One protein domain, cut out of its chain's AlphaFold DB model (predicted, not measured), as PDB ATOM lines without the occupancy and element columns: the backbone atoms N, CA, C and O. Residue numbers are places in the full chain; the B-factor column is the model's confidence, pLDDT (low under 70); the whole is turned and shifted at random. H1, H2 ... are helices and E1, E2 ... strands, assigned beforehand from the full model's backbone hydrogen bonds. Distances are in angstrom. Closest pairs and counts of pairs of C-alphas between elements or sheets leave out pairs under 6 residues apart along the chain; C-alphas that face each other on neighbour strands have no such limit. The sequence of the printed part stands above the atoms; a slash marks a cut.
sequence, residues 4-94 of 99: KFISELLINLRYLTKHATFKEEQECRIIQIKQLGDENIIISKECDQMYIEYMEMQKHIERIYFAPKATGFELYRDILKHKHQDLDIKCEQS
ATOM      1  N   LYS A   4      28.209  -3.329 -28.760       71.06
ATOM      2  CA  LYS A   4      28.075  -2.175 -29.647       71.06
ATOM      3  C   LYS A   4      28.118  -2.573 -31.124       71.06
ATOM      4  O   LYS A   4      27.258  -2.160 -31.895       71.06
ATOM      5  N   PHE A   5      29.046  -3.456 -31.488       75.06
ATOM      6  CA  PHE A   5      29.209  -3.951 -32.856       75.06
ATOM      7  C   PHE A   5      28.005  -4.785 -33.320       75.06
ATOM      8  O   PHE A   5      27.529  -4.632 -34.443       75.06
ATOM      9  N   ILE A   6      27.460  -5.625 -32.432       68.25
ATOM     10  CA  ILE A   6      26.225  -6.370 -32.710       68.25
ATOM     11  C   ILE A   6      25.065  -5.388 -32.945       68.25
ATOM     12  O   ILE A   6      24.361  -5.501 -33.940       68.25
ATOM     13  N   SER A   7      24.898  -4.369 -32.101       63.09
ATOM     14  CA  SER A   7      23.827  -3.371 -32.272       63.09
ATOM     15  C   SER A   7      23.914  -2.585 -33.589       63.09
ATOM     16  O   SER A   7      22.876  -2.289 -34.189       63.09
ATOM     17  N   GLU A   8      25.129  -2.276 -34.047       72.94
ATOM     18  CA  GLU A   8      25.396  -1.602 -35.323       72.94
ATOM     19  C   GLU A   8      25.091  -2.506 -36.525       72.94
ATOM     20  O   GLU A   8      24.421  -2.069 -37.456       72.94
ATOM     21  N   LEU A   9      25.481  -3.786 -36.497       70.94
ATOM     22  CA  LEU A   9      25.197  -4.730 -37.589       70.94
ATOM     23  C   LEU A   9      23.685  -4.951 -37.786       70.94
ATOM     24  O   LEU A   9      23.186  -5.067 -38.908       70.94
ATOM     25  N   LEU A  10      22.940  -4.968 -36.681       68.81
ATOM     26  CA  LEU A  10      21.504  -5.255 -36.650       68.81
ATOM     27  C   LEU A  10      20.620  -4.056 -36.990       68.81
ATOM     28  O   LEU A  10      19.404  -4.206 -37.125       68.81
ATOM     29  N   ILE A  11      21.204  -2.865 -37.162       63.50
ATOM     30  CA  ILE A  11      20.484  -1.698 -37.682       63.50
ATOM     31  C   ILE A  11      19.862  -2.017 -39.051       63.50
ATOM     32  O   ILE A  11      18.711  -1.677 -39.294       63.50
ATOM     33  N   ASN A  12      20.569  -2.776 -39.893       60.22
ATOM     34  CA  ASN A  12      20.125  -3.119 -41.244       60.22
ATOM     35  C   ASN A  12      18.928  -4.077 -41.246       60.22
ATOM     36  O   ASN A  12      18.076  -3.990 -42.125       60.22
ATOM     37  N   LEU A  13      18.814  -4.953 -40.243       61.78
ATOM     38  CA  LEU A  13      17.670  -5.859 -40.124       61.78
ATOM     39  C   LEU A  13      16.390  -5.135 -39.671       61.78
ATOM     40  O   LEU A  13      15.294  -5.565 -40.025       61.78
ATOM     41  N   ARG A  14      16.520  -4.018 -38.937       51.81
ATOM     42  CA  ARG A  14      15.387  -3.155 -38.547       51.81
ATOM     43  C   ARG A  14      14.788  -2.383 -39.722       51.81
ATOM     44  O   ARG A  14      13.605  -2.075 -39.692       51.81
ATOM     45  N   TYR A  15      15.586  -2.103 -40.751       53.12
ATOM     46  CA  TYR A  15      15.172  -1.353 -41.939       53.12
ATOM     47  C   TYR A  15      15.236  -2.201 -43.207       53.12
ATOM     48  O   TYR A  15      15.588  -1.694 -44.269       53.12
ATOM     49  N   LEU A  16      14.885  -3.488 -43.119       55.22
ATOM     50  CA  LEU A  16      14.609  -4.300 -44.303       55.22
ATOM     51  C   LEU A  16      13.349  -3.756 -44.993       55.22
ATOM     52  O   LEU A  16      12.259  -4.309 -44.885       55.22
ATOM     53  N   THR A  17      13.495  -2.625 -45.675       52.44
ATOM     54  CA  THR A  17      12.458  -2.032 -46.498       52.44
ATOM     55  C   THR A  17      12.172  -2.997 -47.631       52.44
ATOM     56  O   THR A  17      13.003  -3.203 -48.519       52.44
ATOM     57  N   LYS A  18      10.968  -3.567 -47.618       58.00
ATOM     58  CA  LYS A  18      10.335  -4.031 -48.847       58.00
ATOM     59  C   LYS A  18      10.311  -2.832 -49.804       58.00
ATOM     60  O   LYS A  18      10.152  -1.696 -49.362       58.00
ATOM     61  N   HIS A  19      10.585  -3.080 -51.082       54.47
ATOM     62  CA  HIS A  19      10.719  -2.076 -52.144       54.47
ATOM     63  C   HIS A  19       9.720  -0.906 -51.991       54.47
ATOM     64  O   HIS A  19       8.582  -1.129 -51.588       54.47
ATOM     65  N   ALA A  20      10.098   0.328 -52.348       54.44
ATOM     66  CA  ALA A  20       9.325   1.559 -52.083       54.44
ATOM     67  C   ALA A  20       7.853   1.568 -52.579       54.44
ATOM     68  O   ALA A  20       7.080   2.452 -52.221       54.44
ATOM     69  N   THR A  21       7.466   0.580 -53.384       55.84
ATOM     70  CA  THR A  21       6.113   0.330 -53.894       55.84
ATOM     71  C   THR A  21       5.171  -0.330 -52.870       55.84
ATOM     72  O   THR A  21       3.970  -0.326 -53.089       55.84
ATOM     73  N   PHE A  22       5.671  -0.853 -51.743       56.06
ATOM     74  CA  PHE A  22       4.879  -1.549 -50.707       56.06
ATOM     75  C   PHE A  22       4.528  -0.652 -49.511       56.06
ATOM     76  O   PHE A  22       4.471  -1.098 -48.371       56.06
ATOM     77  N   LYS A  23       4.314   0.644 -49.756       51.69
ATOM     78  CA  LYS A  23       4.077   1.660 -48.713       51.69
ATOM     79  C   LYS A  23       2.844   1.369 -47.834       51.69
ATOM     80  O   LYS A  23       2.737   1.922 -46.743       51.69
ATOM     81  N   GLU A  24       1.938   0.531 -48.331       53.53
ATOM     82  CA  GLU A  24       0.684   0.115 -47.693       53.53
ATOM     83  C   GLU A  24       0.854  -1.120 -46.786       53.53
ATOM     84  O   GLU A  24       0.099  -1.281 -45.831       53.53
ATOM     85  N   GLU A  25       1.894  -1.936 -46.993       56.59
ATOM     86  CA  GLU A  25       2.221  -3.077 -46.133       56.59
ATOM     87  C   GLU A  25       3.207  -2.635 -45.044       56.59
ATOM     88  O   GLU A  25       4.428  -2.769 -45.169       56.59
ATOM     89  N   GLN A  26       2.689  -2.077 -43.948       57.72
ATOM     90  CA  GLN A  26       3.502  -1.889 -42.747       57.72
ATOM     91  C   GLN A  26       3.790  -3.254 -42.109       57.72
ATOM     92  O   GLN A  26       2.998  -3.783 -41.334       57.72
ATOM     93  N   GLU A  27       4.939  -3.839 -42.437       63.03
ATOM     94  CA  GLU A  27       5.429  -5.039 -41.762       63.03
ATOM     95  C   GLU A  27       6.039  -4.664 -40.401       63.03
ATOM     96  O   GLU A  27       7.045  -3.956 -40.322       63.03
ATOM     97  N   CYS A  28       5.461  -5.174 -39.312       61.72
ATOM     98  CA  CYS A  28       6.104  -5.150 -38.000       61.72
ATOM     99  C   CYS A  28       7.072  -6.339 -37.901       61.72
ATOM    100  O   CYS A  28       6.645  -7.493 -37.907       61.72
ATOM    101  N   ARG A  29       8.382  -6.072 -37.829       70.69
ATOM    102  CA  ARG A  29       9.416  -7.105 -37.656       70.69
ATOM    103  C   ARG A  29      10.010  -7.012 -36.257       70.69
ATOM    104  O   ARG A  29      10.694  -6.043 -35.935       70.69
ATOM    105  N   ILE A  30       9.771  -8.034 -35.440       70.75
ATOM    106  CA  ILE A  30      10.379  -8.169 -34.114       70.75
ATOM    107  C   ILE A  30      11.586  -9.090 -34.257       70.75
ATOM    108  O   ILE A  30      11.468 -10.202 -34.765       70.75
ATOM    109  N   ILE A  31      12.757  -8.606 -33.846       76.19
ATOM    110  CA  ILE A  31      14.016  -9.343 -33.958       76.19
ATOM    111  C   ILE A  31      14.646  -9.403 -32.576       76.19
ATOM    112  O   ILE A  31      15.054  -8.378 -32.029       76.19
ATOM    113  N   GLN A  32      14.737 -10.607 -32.025       74.25
ATOM    114  CA  GLN A  32      15.424 -10.877 -30.770       74.25
ATOM    115  C   GLN A  32      16.709 -11.647 -31.046       74.25
ATOM    116  O   GLN A  32      16.714 -12.630 -31.785       74.25
ATOM    117  N   ILE A  33      17.813 -11.187 -30.458       78.25
ATOM    118  CA  ILE A  33      19.134 -11.780 -30.667       78.25
ATOM    119  C   ILE A  33      19.725 -12.163 -29.329       78.25
ATOM    120  O   ILE A  33      19.801 -11.349 -28.410       78.25
ATOM    121  N   LYS A  34      20.118 -13.430 -29.239       79.00
ATOM    122  CA  LYS A  34      20.641 -14.066 -28.038       79.00
ATOM    123  C   LYS A  34      22.005 -14.674 -28.323       79.00
ATOM    124  O   LYS A  34      22.312 -15.031 -29.461       79.00
ATOM    125  N   GLN A  35      22.832 -14.767 -27.287       83.75
ATOM    126  CA  GLN A  35      24.081 -15.514 -27.375       83.75
ATOM    127  C   GLN A  35      23.785 -17.013 -27.346       83.75
ATOM    128  O   GLN A  35      22.841 -17.452 -26.692       83.75
ATOM    129  N   LEU A  36      24.596 -17.800 -28.049       83.94
ATOM    130  CA  LEU A  36      24.470 -19.252 -28.020       83.94
ATOM    131  C   LEU A  36      24.700 -19.757 -26.585       83.94
ATOM    132  O   LEU A  36      25.719 -19.428 -25.981       83.94
ATOM    133  N   GLY A  37      23.751 -20.531 -26.054       84.81
ATOM    134  CA  GLY A  37      23.745 -20.978 -24.654       84.81
ATOM    135  C   GLY A  37      22.926 -20.101 -23.698       84.81
ATOM    136  O   GLY A  37      22.895 -20.397 -22.508       84.81
ATOM    137  N   ASP A  38      22.261 -19.049 -24.193       90.75
ATOM    138  CA  ASP A  38      21.237 -18.326 -23.428       90.75
ATOM    139  C   ASP A  38      20.116 -19.287 -23.004       90.75
ATOM    140  O   ASP A  38      19.648 -20.100 -23.799       90.75
ATOM    141  N   GLU A  39      19.681 -19.179 -21.749       90.25
ATOM    142  CA  GLU A  39      18.670 -20.056 -21.143       90.25
ATOM    143  C   GLU A  39      17.305 -20.013 -21.844       90.25
ATOM    144  O   GLU A  39      16.533 -20.961 -21.747       90.25
ATOM    145  N   ASN A  40      17.017 -18.938 -22.585       88.19
ATOM    146  CA  ASN A  40      15.771 -18.776 -23.333       88.19
ATOM    147  C   ASN A  40      15.818 -19.438 -24.720       88.19
ATOM    148  O   ASN A  40      14.849 -19.351 -25.475       88.19
ATOM    149  N   ILE A  41      16.948 -20.045 -25.097       91.81
ATOM    150  CA  ILE A  41      17.056 -20.828 -26.327       91.81
ATOM    151  C   ILE A  41      16.529 -22.235 -26.052       91.81
ATOM    152  O   ILE A  41      17.120 -23.010 -25.300       91.81
ATOM    153  N   ILE A  42      15.437 -22.585 -26.721       92.38
ATOM    154  CA  ILE A  42      14.814 -23.899 -26.637       92.38
ATOM    155  C   ILE A  42      15.383 -24.777 -27.747       92.38
ATOM    156  O   ILE A  42      15.343 -24.421 -28.924       92.38
ATOM    157  N   ILE A  43      15.900 -25.945 -27.366       92.31
ATOM    158  CA  ILE A  43      16.376 -26.975 -28.293       92.31
ATOM    159  C   ILE A  43      15.384 -28.137 -28.239       92.31
ATOM    160  O   ILE A  43      15.400 -28.943 -27.305       92.31
ATOM    161  N   SER A  44      14.512 -28.223 -29.242       91.62
ATOM    162  CA  SER A  44      13.568 -29.331 -29.386       91.62
ATOM    163  C   SER A  44      14.217 -30.463 -30.172       91.62
ATOM    164  O   SER A  44      14.437 -30.349 -31.376       91.62
ATOM    165  N   LYS A  45      14.494 -31.582 -29.494       90.00
ATOM    166  CA  LYS A  45      14.994 -32.808 -30.140       90.00
ATOM    167  C   LYS A  45      13.921 -33.531 -30.951       90.00
ATOM    168  O   LYS A  45      14.254 -34.262 -31.871       90.00
ATOM    169  N   GLU A  46      12.654 -33.353 -30.588       92.50
ATOM    170  CA  GLU A  46      11.523 -33.982 -31.271       92.50
ATOM    171  C   GLU A  46      11.322 -33.393 -32.668       92.50
ATOM    172  O   GLU A  46      11.075 -34.123 -33.624       92.50
ATOM    173  N   CYS A  47      11.471 -32.075 -32.790       90.81
ATOM    174  CA  CYS A  47      11.300 -31.374 -34.059       90.81
ATOM    175  C   CYS A  47      12.628 -31.123 -34.796       90.81
ATOM    176  O   CYS A  47      12.587 -30.660 -35.934       90.81
ATOM    177  N   ASP A  48      13.769 -31.398 -34.151       91.81
ATOM    178  CA  ASP A  48      15.131 -31.040 -34.583       91.81
ATOM    179  C   ASP A  48      15.289 -29.532 -34.865       91.81
ATOM    180  O   ASP A  48      15.680 -29.097 -35.947       91.81
ATOM    181  N   GLN A  49      14.896 -28.706 -33.886       92.94
ATOM    182  CA  GLN A  49      14.840 -27.244 -34.028       92.94
ATOM    183  C   GLN A  49      15.443 -26.532 -32.823       92.94
ATOM    184  O   GLN A  49      15.348 -26.999 -31.686       92.94
ATOM    185  N   MET A  50      15.989 -25.345 -33.078       91.56
ATOM    186  CA  MET A  50      16.418 -24.396 -32.058       91.56
ATOM    187  C   MET A  50      15.677 -23.076 -32.268       91.56
ATOM    188  O   MET A  50      15.766 -22.486 -33.345       91.56
ATOM    189  N   TYR A  51      14.944 -22.619 -31.258       90.19
ATOM    190  CA  TYR A  51      14.128 -21.410 -31.341       90.19
ATOM    191  C   TYR A  51      14.110 -20.654 -30.011       90.19
ATOM    192  O   TYR A  51      14.593 -21.136 -28.990       90.19
ATOM    193  N   ILE A  52      13.576 -19.437 -30.043       89.19
ATOM    194  CA  ILE A  52      13.311 -18.618 -28.860       89.19
ATOM    195  C   ILE A  52      11.816 -18.328 -28.867       89.19
ATOM    196  O   ILE A  52      11.258 -17.983 -29.912       89.19
ATOM    197  N   GLU A  53      11.177 -18.459 -27.711       87.56
ATOM    198  CA  GLU A  53       9.809 -17.990 -27.536       87.56
ATOM    199  C   GLU A  53       9.809 -16.475 -27.348       87.56
ATOM    200  O   GLU A  53      10.440 -15.926 -26.443       87.56
ATOM    201  N   TYR A  54       9.106 -15.794 -28.247       81.06
ATOM    202  CA  TYR A  54       8.796 -14.384 -28.073       81.06
ATOM    203  C   TYR A  54       7.695 -14.224 -27.024       81.06
ATOM    204  O   TYR A  54       6.989 -15.170 -26.676       81.06
ATOM    205  N   MET A  55       7.519 -12.992 -26.551       82.62
ATOM    206  CA  MET A  55       6.368 -12.642 -25.723       82.62
ATOM    207  C   MET A  55       5.044 -13.015 -26.409       82.62
ATOM    208  O   MET A  55       4.965 -13.059 -27.638       82.62
ATOM    209  N   GLU A  56       3.993 -13.230 -25.616       83.06
ATOM    210  CA  GLU A  56       2.641 -13.505 -26.111       83.06
ATOM    211  C   GLU A  56       2.094 -12.319 -26.921       83.06
ATOM    212  O   GLU A  56       1.439 -11.412 -26.405       83.06
ATOM    213  N   MET A  57       2.377 -12.326 -28.222       80.44
ATOM    214  CA  MET A  57       2.049 -11.235 -29.135       80.44
ATOM    215  C   MET A  57       0.554 -10.971 -29.224       80.44
ATOM    216  O   MET A  57       0.147  -9.835 -29.447       80.44
ATOM    217  N   GLN A  58      -0.268 -11.998 -29.031       83.44
ATOM    218  CA  GLN A  58      -1.711 -11.910 -29.196       83.44
ATOM    219  C   GLN A  58      -2.343 -10.904 -28.222       83.44
ATOM    220  O   GLN A  58      -3.296 -10.226 -28.591       83.44
ATOM    221  N   LYS A  59      -1.759 -10.725 -27.026       85.44
ATOM    222  CA  LYS A  59      -2.188  -9.721 -26.033       85.44
ATOM    223  C   LYS A  59      -1.891  -8.277 -26.445       85.44
ATOM    224  O   LYS A  59      -2.409  -7.346 -25.838       85.44
ATOM    225  N   HIS A  60      -1.049  -8.087 -27.456       84.31
ATOM    226  CA  HIS A  60      -0.631  -6.779 -27.960       84.31
ATOM    227  C   HIS A  60      -1.242  -6.440 -29.325       84.31
ATOM    228  O   HIS A  60      -0.939  -5.390 -29.889       84.31
ATOM    229  N   ILE A  61      -2.097  -7.311 -29.864       86.94
ATOM    230  CA  ILE A  61      -2.835  -7.060 -31.100       86.94
ATOM    231  C   ILE A  61      -4.140  -6.352 -30.733       86.94
ATOM    232  O   ILE A  61      -4.952  -6.896 -29.998       86.94
ATOM    233  N   GLU A  62      -4.362  -5.147 -31.259       89.44
ATOM    234  CA  GLU A  62      -5.655  -4.462 -31.102       89.44
ATOM    235  C   GLU A  62      -6.641  -4.889 -32.198       89.44
ATOM    236  O   GLU A  62      -7.832  -5.076 -31.940       89.44
ATOM    237  N   ARG A  63      -6.165  -5.010 -33.447       89.75
ATOM    238  CA  ARG A  63      -7.028  -5.195 -34.622       89.75
ATOM    239  C   ARG A  63      -6.434  -6.127 -35.665       89.75
ATOM    240  O   ARG A  63      -5.229  -6.125 -35.899       89.75
ATOM    241  N   ILE A  64      -7.315  -6.859 -36.338       89.69
ATOM    242  CA  ILE A  64      -7.036  -7.660 -37.527       89.69
ATOM    243  C   ILE A  64      -7.906  -7.125 -38.663       89.69
ATOM    244  O   ILE A  64      -9.135  -7.119 -38.567       89.69
ATOM    245  N   TYR A  65      -7.252  -6.701 -39.742       88.69
ATOM    246  CA  TYR A  65      -7.909  -6.250 -40.961       88.69
ATOM    247  C   TYR A  65      -7.904  -7.364 -42.002       88.69
ATOM    248  O   TYR A  65      -6.856  -7.909 -42.337       88.69
ATOM    249  N   PHE A  66      -9.080  -7.688 -42.523       89.25
ATOM    250  CA  PHE A  66      -9.247  -8.630 -43.619       89.25
ATOM    251  C   PHE A  66      -9.327  -7.875 -44.939       89.25
ATOM    252  O   PHE A  66      -9.992  -6.841 -45.022       89.25
ATOM    253  N   ALA A  67      -8.694  -8.412 -45.980       87.06
ATOM    254  CA  ALA A  67      -8.805  -7.881 -47.333       87.06
ATOM    255  C   ALA A  67     -10.282  -7.770 -47.771       87.06
ATOM    256  O   ALA A  67     -11.099  -8.620 -47.390       87.06
ATOM    257  N   PRO A  68     -10.647  -6.813 -48.646       87.50
ATOM    258  CA  PRO A  68     -12.030  -6.646 -49.099       87.50
ATOM    259  C   PRO A  68     -12.635  -7.915 -49.711       87.50
ATOM    260  O   PRO A  68     -13.839  -8.134 -49.635       87.50
ATOM    261  N   LYS A  69     -11.804  -8.773 -50.316       88.44
ATOM    262  CA  LYS A  69     -12.223 -10.030 -50.958       88.44
ATOM    263  C   LYS A  69     -11.930 -11.280 -50.120       88.44
ATOM    264  O   LYS A  69     -12.073 -12.388 -50.632       88.44
ATOM    265  N   ALA A  70     -11.505 -11.126 -48.865       89.19
ATOM    266  CA  ALA A  70     -11.261 -12.257 -47.981       89.19
ATOM    267  C   ALA A  70     -12.567 -13.022 -47.716       89.19
ATOM    268  O   ALA A  70     -13.571 -12.448 -47.294       89.19
ATOM    269  N   THR A  71     -12.554 -14.332 -47.943       91.75
ATOM    270  CA  THR A  71     -13.675 -15.224 -47.632       91.75
ATOM    271  C   THR A  71     -13.440 -15.919 -46.291       91.75
ATOM    272  O   THR A  71     -12.305 -16.091 -45.853       91.75
ATOM    273  N   GLY A  72     -14.514 -16.302 -45.595       89.62
ATOM    274  CA  GLY A  72     -14.413 -17.048 -44.332       89.62
ATOM    275  C   GLY A  72     -13.961 -16.235 -43.110       89.62
ATOM    276  O   GLY A  72     -13.785 -16.812 -42.037       89.62
ATOM    277  N   PHE A  73     -13.815 -14.909 -43.226       91.12
ATOM    278  CA  PHE A  73     -13.387 -14.062 -42.105       91.12
ATOM    279  C   PHE A  73     -14.389 -14.060 -40.939       91.12
ATOM    280  O   PHE A  73     -13.987 -13.934 -39.784       91.12
ATOM    281  N   GLU A  74     -15.685 -14.235 -41.217       91.06
ATOM    282  CA  GLU A  74     -16.720 -14.325 -40.182       91.06
ATOM    283  C   GLU A  74     -16.498 -15.538 -39.280       91.06
ATOM    284  O   GLU A  74     -16.445 -15.394 -38.062       91.06
ATOM    285  N   LEU A  75     -16.260 -16.709 -39.882       93.56
ATOM    286  CA  LEU A  75     -15.956 -17.934 -39.149       93.56
ATOM    287  C   LEU A  75     -14.670 -17.785 -38.330       93.56
ATOM    288  O   LEU A  75     -14.630 -18.196 -37.173       93.56
ATOM    289  N   TYR A  76     -13.629 -17.175 -38.901       91.81
ATOM    290  CA  TYR A  76     -12.385 -16.923 -38.175       91.81
ATOM    291  C   TYR A  76     -12.605 -15.998 -36.971       91.81
ATOM    292  O   TYR A  76     -12.173 -16.314 -35.864       91.81
ATOM    293  N   ARG A  77     -13.314 -14.879 -37.167       91.62
ATOM    294  CA  ARG A  77     -13.689 -13.950 -36.093       91.62
ATOM    295  C   ARG A  77     -14.454 -14.673 -34.991       91.62
ATOM    296  O   ARG A  77     -14.200 -14.432 -33.815       91.62
ATOM    297  N   ASP A  78     -15.383 -15.546 -35.357       91.88
ATOM    298  CA  ASP A  78     -16.191 -16.268 -34.386       91.88
ATOM    299  C   ASP A  78     -15.331 -17.284 -33.620       91.88
ATOM    300  O   ASP A  78     -15.410 -17.337 -32.395       91.88
ATOM    301  N   ILE A  79     -14.429 -18.012 -34.286       92.50
ATOM    302  CA  ILE A  79     -13.453 -18.891 -33.619       92.50
ATOM    303  C   ILE A  79     -12.579 -18.103 -32.639       92.50
ATOM    304  O   ILE A  79     -12.392 -18.556 -31.510       92.50
ATOM    305  N   LEU A  80     -12.078 -16.931 -33.045       91.62
ATOM    306  CA  LEU A  80     -11.257 -16.065 -32.200       91.62
ATOM    307  C   LEU A  80     -12.020 -15.676 -30.928       91.62
ATOM    308  O   LEU A  80     -11.532 -15.899 -29.827       91.62
ATOM    309  N   LYS A  81     -13.267 -15.214 -31.079       88.38
ATOM    310  CA  LYS A  81     -14.140 -14.856 -29.954       88.38
ATOM    311  C   LYS A  81     -14.455 -16.030 -29.029       88.38
ATOM    312  O   LYS A  81     -14.635 -15.811 -27.843       88.38
ATOM    313  N   HIS A  82     -14.562 -17.257 -29.539       91.06
ATOM    314  CA  HIS A  82     -14.896 -18.416 -28.702       91.06
ATOM    315  C   HIS A  82     -13.675 -19.023 -28.008       91.06
ATOM    316  O   HIS A  82     -13.782 -19.434 -26.857       91.06
ATOM    317  N   LYS A  83     -12.531 -19.108 -28.700       90.00
ATOM    318  CA  LYS A  83     -11.311 -19.739 -28.175       90.00
ATOM    319  C   LYS A  83     -10.419 -18.787 -27.384       90.00
ATOM    320  O   LYS A  83      -9.660 -19.258 -26.547       90.00
ATOM    321  N   HIS A  84     -10.514 -17.486 -27.649       87.00
ATOM    322  CA  HIS A  84      -9.657 -16.456 -27.069       87.00
ATOM    323  C   HIS A  84     -10.492 -15.277 -26.558       87.00
ATOM    324  O   HIS A  84     -10.331 -14.141 -26.994       87.00
ATOM    325  N   GLN A  85     -11.433 -15.561 -25.653       81.94
ATOM    326  CA  GLN A  85     -12.319 -14.550 -25.050       81.94
ATOM    327  C   GLN A  85     -11.565 -13.481 -24.250       81.94
ATOM    328  O   GLN A  85     -12.083 -12.389 -24.035       81.94
ATOM    329  N   ASP A  86     -10.360 -13.808 -23.792       88.44
ATOM    330  CA  ASP A  86      -9.451 -12.922 -23.072       88.44
ATOM    331  C   ASP A  86      -8.768 -11.890 -23.982       88.44
ATOM    332  O   ASP A  86      -8.250 -10.886 -23.492       88.44
ATOM    333  N   LEU A  87      -8.782 -12.114 -25.297       85.88
ATOM    334  CA  LEU A  87      -8.181 -11.229 -26.282       85.88
ATOM    335  C   LEU A  87      -9.251 -10.297 -26.876       85.88
ATOM    336  O   LEU A  87     -10.069 -10.712 -27.695       85.88
ATOM    337  N   ASP A  88      -9.225  -9.015 -26.501       87.38
ATOM    338  CA  ASP A  88     -10.109  -7.966 -27.051       87.38
ATOM    339  C   ASP A  88      -9.645  -7.490 -28.445       87.38
ATOM    340  O   ASP A  88      -9.390  -6.311 -28.690       87.38
ATOM    341  N   ILE A  89      -9.478  -8.438 -29.371       91.62
ATOM    342  CA  ILE A  89      -9.022  -8.168 -30.737       91.62
ATOM    343  C   ILE A  89     -10.225  -7.855 -31.627       91.62
ATOM    344  O   ILE A  89     -11.138  -8.669 -31.800       91.62
ATOM    345  N   LYS A  90     -10.203  -6.690 -32.277       91.31
ATOM    346  CA  LYS A  90     -11.241  -6.294 -33.237       91.31
ATOM    347  C   LYS A  90     -10.931  -6.847 -34.620       91.31
ATOM    348  O   LYS A  90      -9.849  -6.640 -35.156       91.31
ATOM    349  N   CYS A  91     -11.909  -7.505 -35.227       91.75
ATOM    350  CA  CYS A  91     -11.812  -8.015 -36.592       91.75
ATOM    351  C   CYS A  91     -12.654  -7.150 -37.529       91.75
ATOM    352  O   CYS A  91     -13.872  -7.067 -37.347       91.75
ATOM    353  N   GLU A  92     -12.029  -6.550 -38.540       90.50
ATOM    354  CA  GLU A  92     -12.681  -5.640 -39.488       90.50
ATOM    355  C   GLU A  92     -12.367  -6.042 -40.929       90.50
ATOM    356  O   GLU A  92     -11.234  -6.385 -41.256       90.50
ATOM    357  N   GLN A  93     -13.363  -5.990 -41.813       89.75
ATOM    358  CA  GLN A  93     -13.128  -6.129 -43.246       89.75
ATOM    359  C   GLN A  93     -12.785  -4.755 -43.820       89.75
ATOM    360  O   GLN A  93     -13.531  -3.789 -43.654       89.75
ATOM    361  N   SER A  94     -11.630  -4.668 -44.468       86.06
ATOM    362  CA  SER A  94     -11.144  -3.454 -45.100       86.06
ATOM    363  C   SER A  94     -11.924  -3.165 -46.381       86.06
ATOM    364  O   SER A  94     -12.263  -4.072 -47.136       86.06
TER     365      SER A  94
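What this domain is: This is residues 4 to 94 of the 99 residues of an uncharacterized protein of Bacteroidales bacterium Barb6 (UniProt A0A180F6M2). This is an open, drawn-out chain with one small lobe at its far end, where H4 packs mainly on E4 of the two-stranded parallel sheet E3 and E4. Away from that lobe lie two short helices in a row, H1 and H2, a long loop of residues 15 to 40 that folds back, and the hairpin E1 and E2, whose tip, residues 44 to 49, sticks out; a link with the short H3 leads from the hairpin to the lobe. The printed part has 91 residues, with four named helices and four named strands in the order H1 H2 E1 E2 H3 E3 H4 E4, of mixed class, and under half of the residues are in named elements. It is only just loose, close to extended, with a radius of gyration of the C-alphas of 18.0 A and spans of 45 by 39 by 23 A.

Where its parts are: H1, residues 4 to 9, begins with C-alpha 4 at (28.075, -2.175, -29.647) and is 8.8 A long. H2, residues 11 to 14, is 5.4 A long. E1, residues 41 to 44, is 9.7 A long and begins with C-alpha 41 at (17.056, -20.828, -26.327). E2, residues 49 to 52, is 10.2 A long. H3, residues 57 to 60, is 5.3 A long. E3, residues 63 to 66, is 9.9 A long. H4, residues 73 to 83, is the longest helix, at 15.2 A. E4, residues 90 to 93, is 10.2 A long and ends with C-alpha 93 at (-13.128, -6.129, -43.246).

How they stand to each other: H1 and H2 meet only through their link. E1 and E2 form a hairpin, antiparallel at 150 degrees between their directions; N 42 and O 51 are 2.8 A apart, within hydrogen-bond range. E3 and E4 are parallel neighbours at 21 degrees, with N 64 and O 90 within hydrogen-bond range at 2.8 A. E3, H4 and E4 make a strand-helix-strand unit, two parallel neighbour strands with a helix between them along the chain, and its crossover is right-handed. The closest C-alphas of H4 and E4 are those of Arg 77 and Cys 91, 6.2 A apart; those of E3 and H4 are Phe 66 and Phe 73, 7.0 A apart. Among the pairs that are apart are H1 and E1, E2 and H4, and H3 and H4. In H1 and H4 every O i to N i+4 pair is within hydrogen-bond range, while H2 and H3, of 4 residues each, are too short for such a pair.

The domain as a whole: The two C-alphas farthest apart are those of Lys 4 and Leu 75, at 47.7 A. The printed part has no cut. The link from H2 to E1, 26 residues, is long, and its residues 19 to 25 stand free. The mean pLDDT of the printed part is 80.1, and residues 6 to 7 and 10 to 28 are under 70.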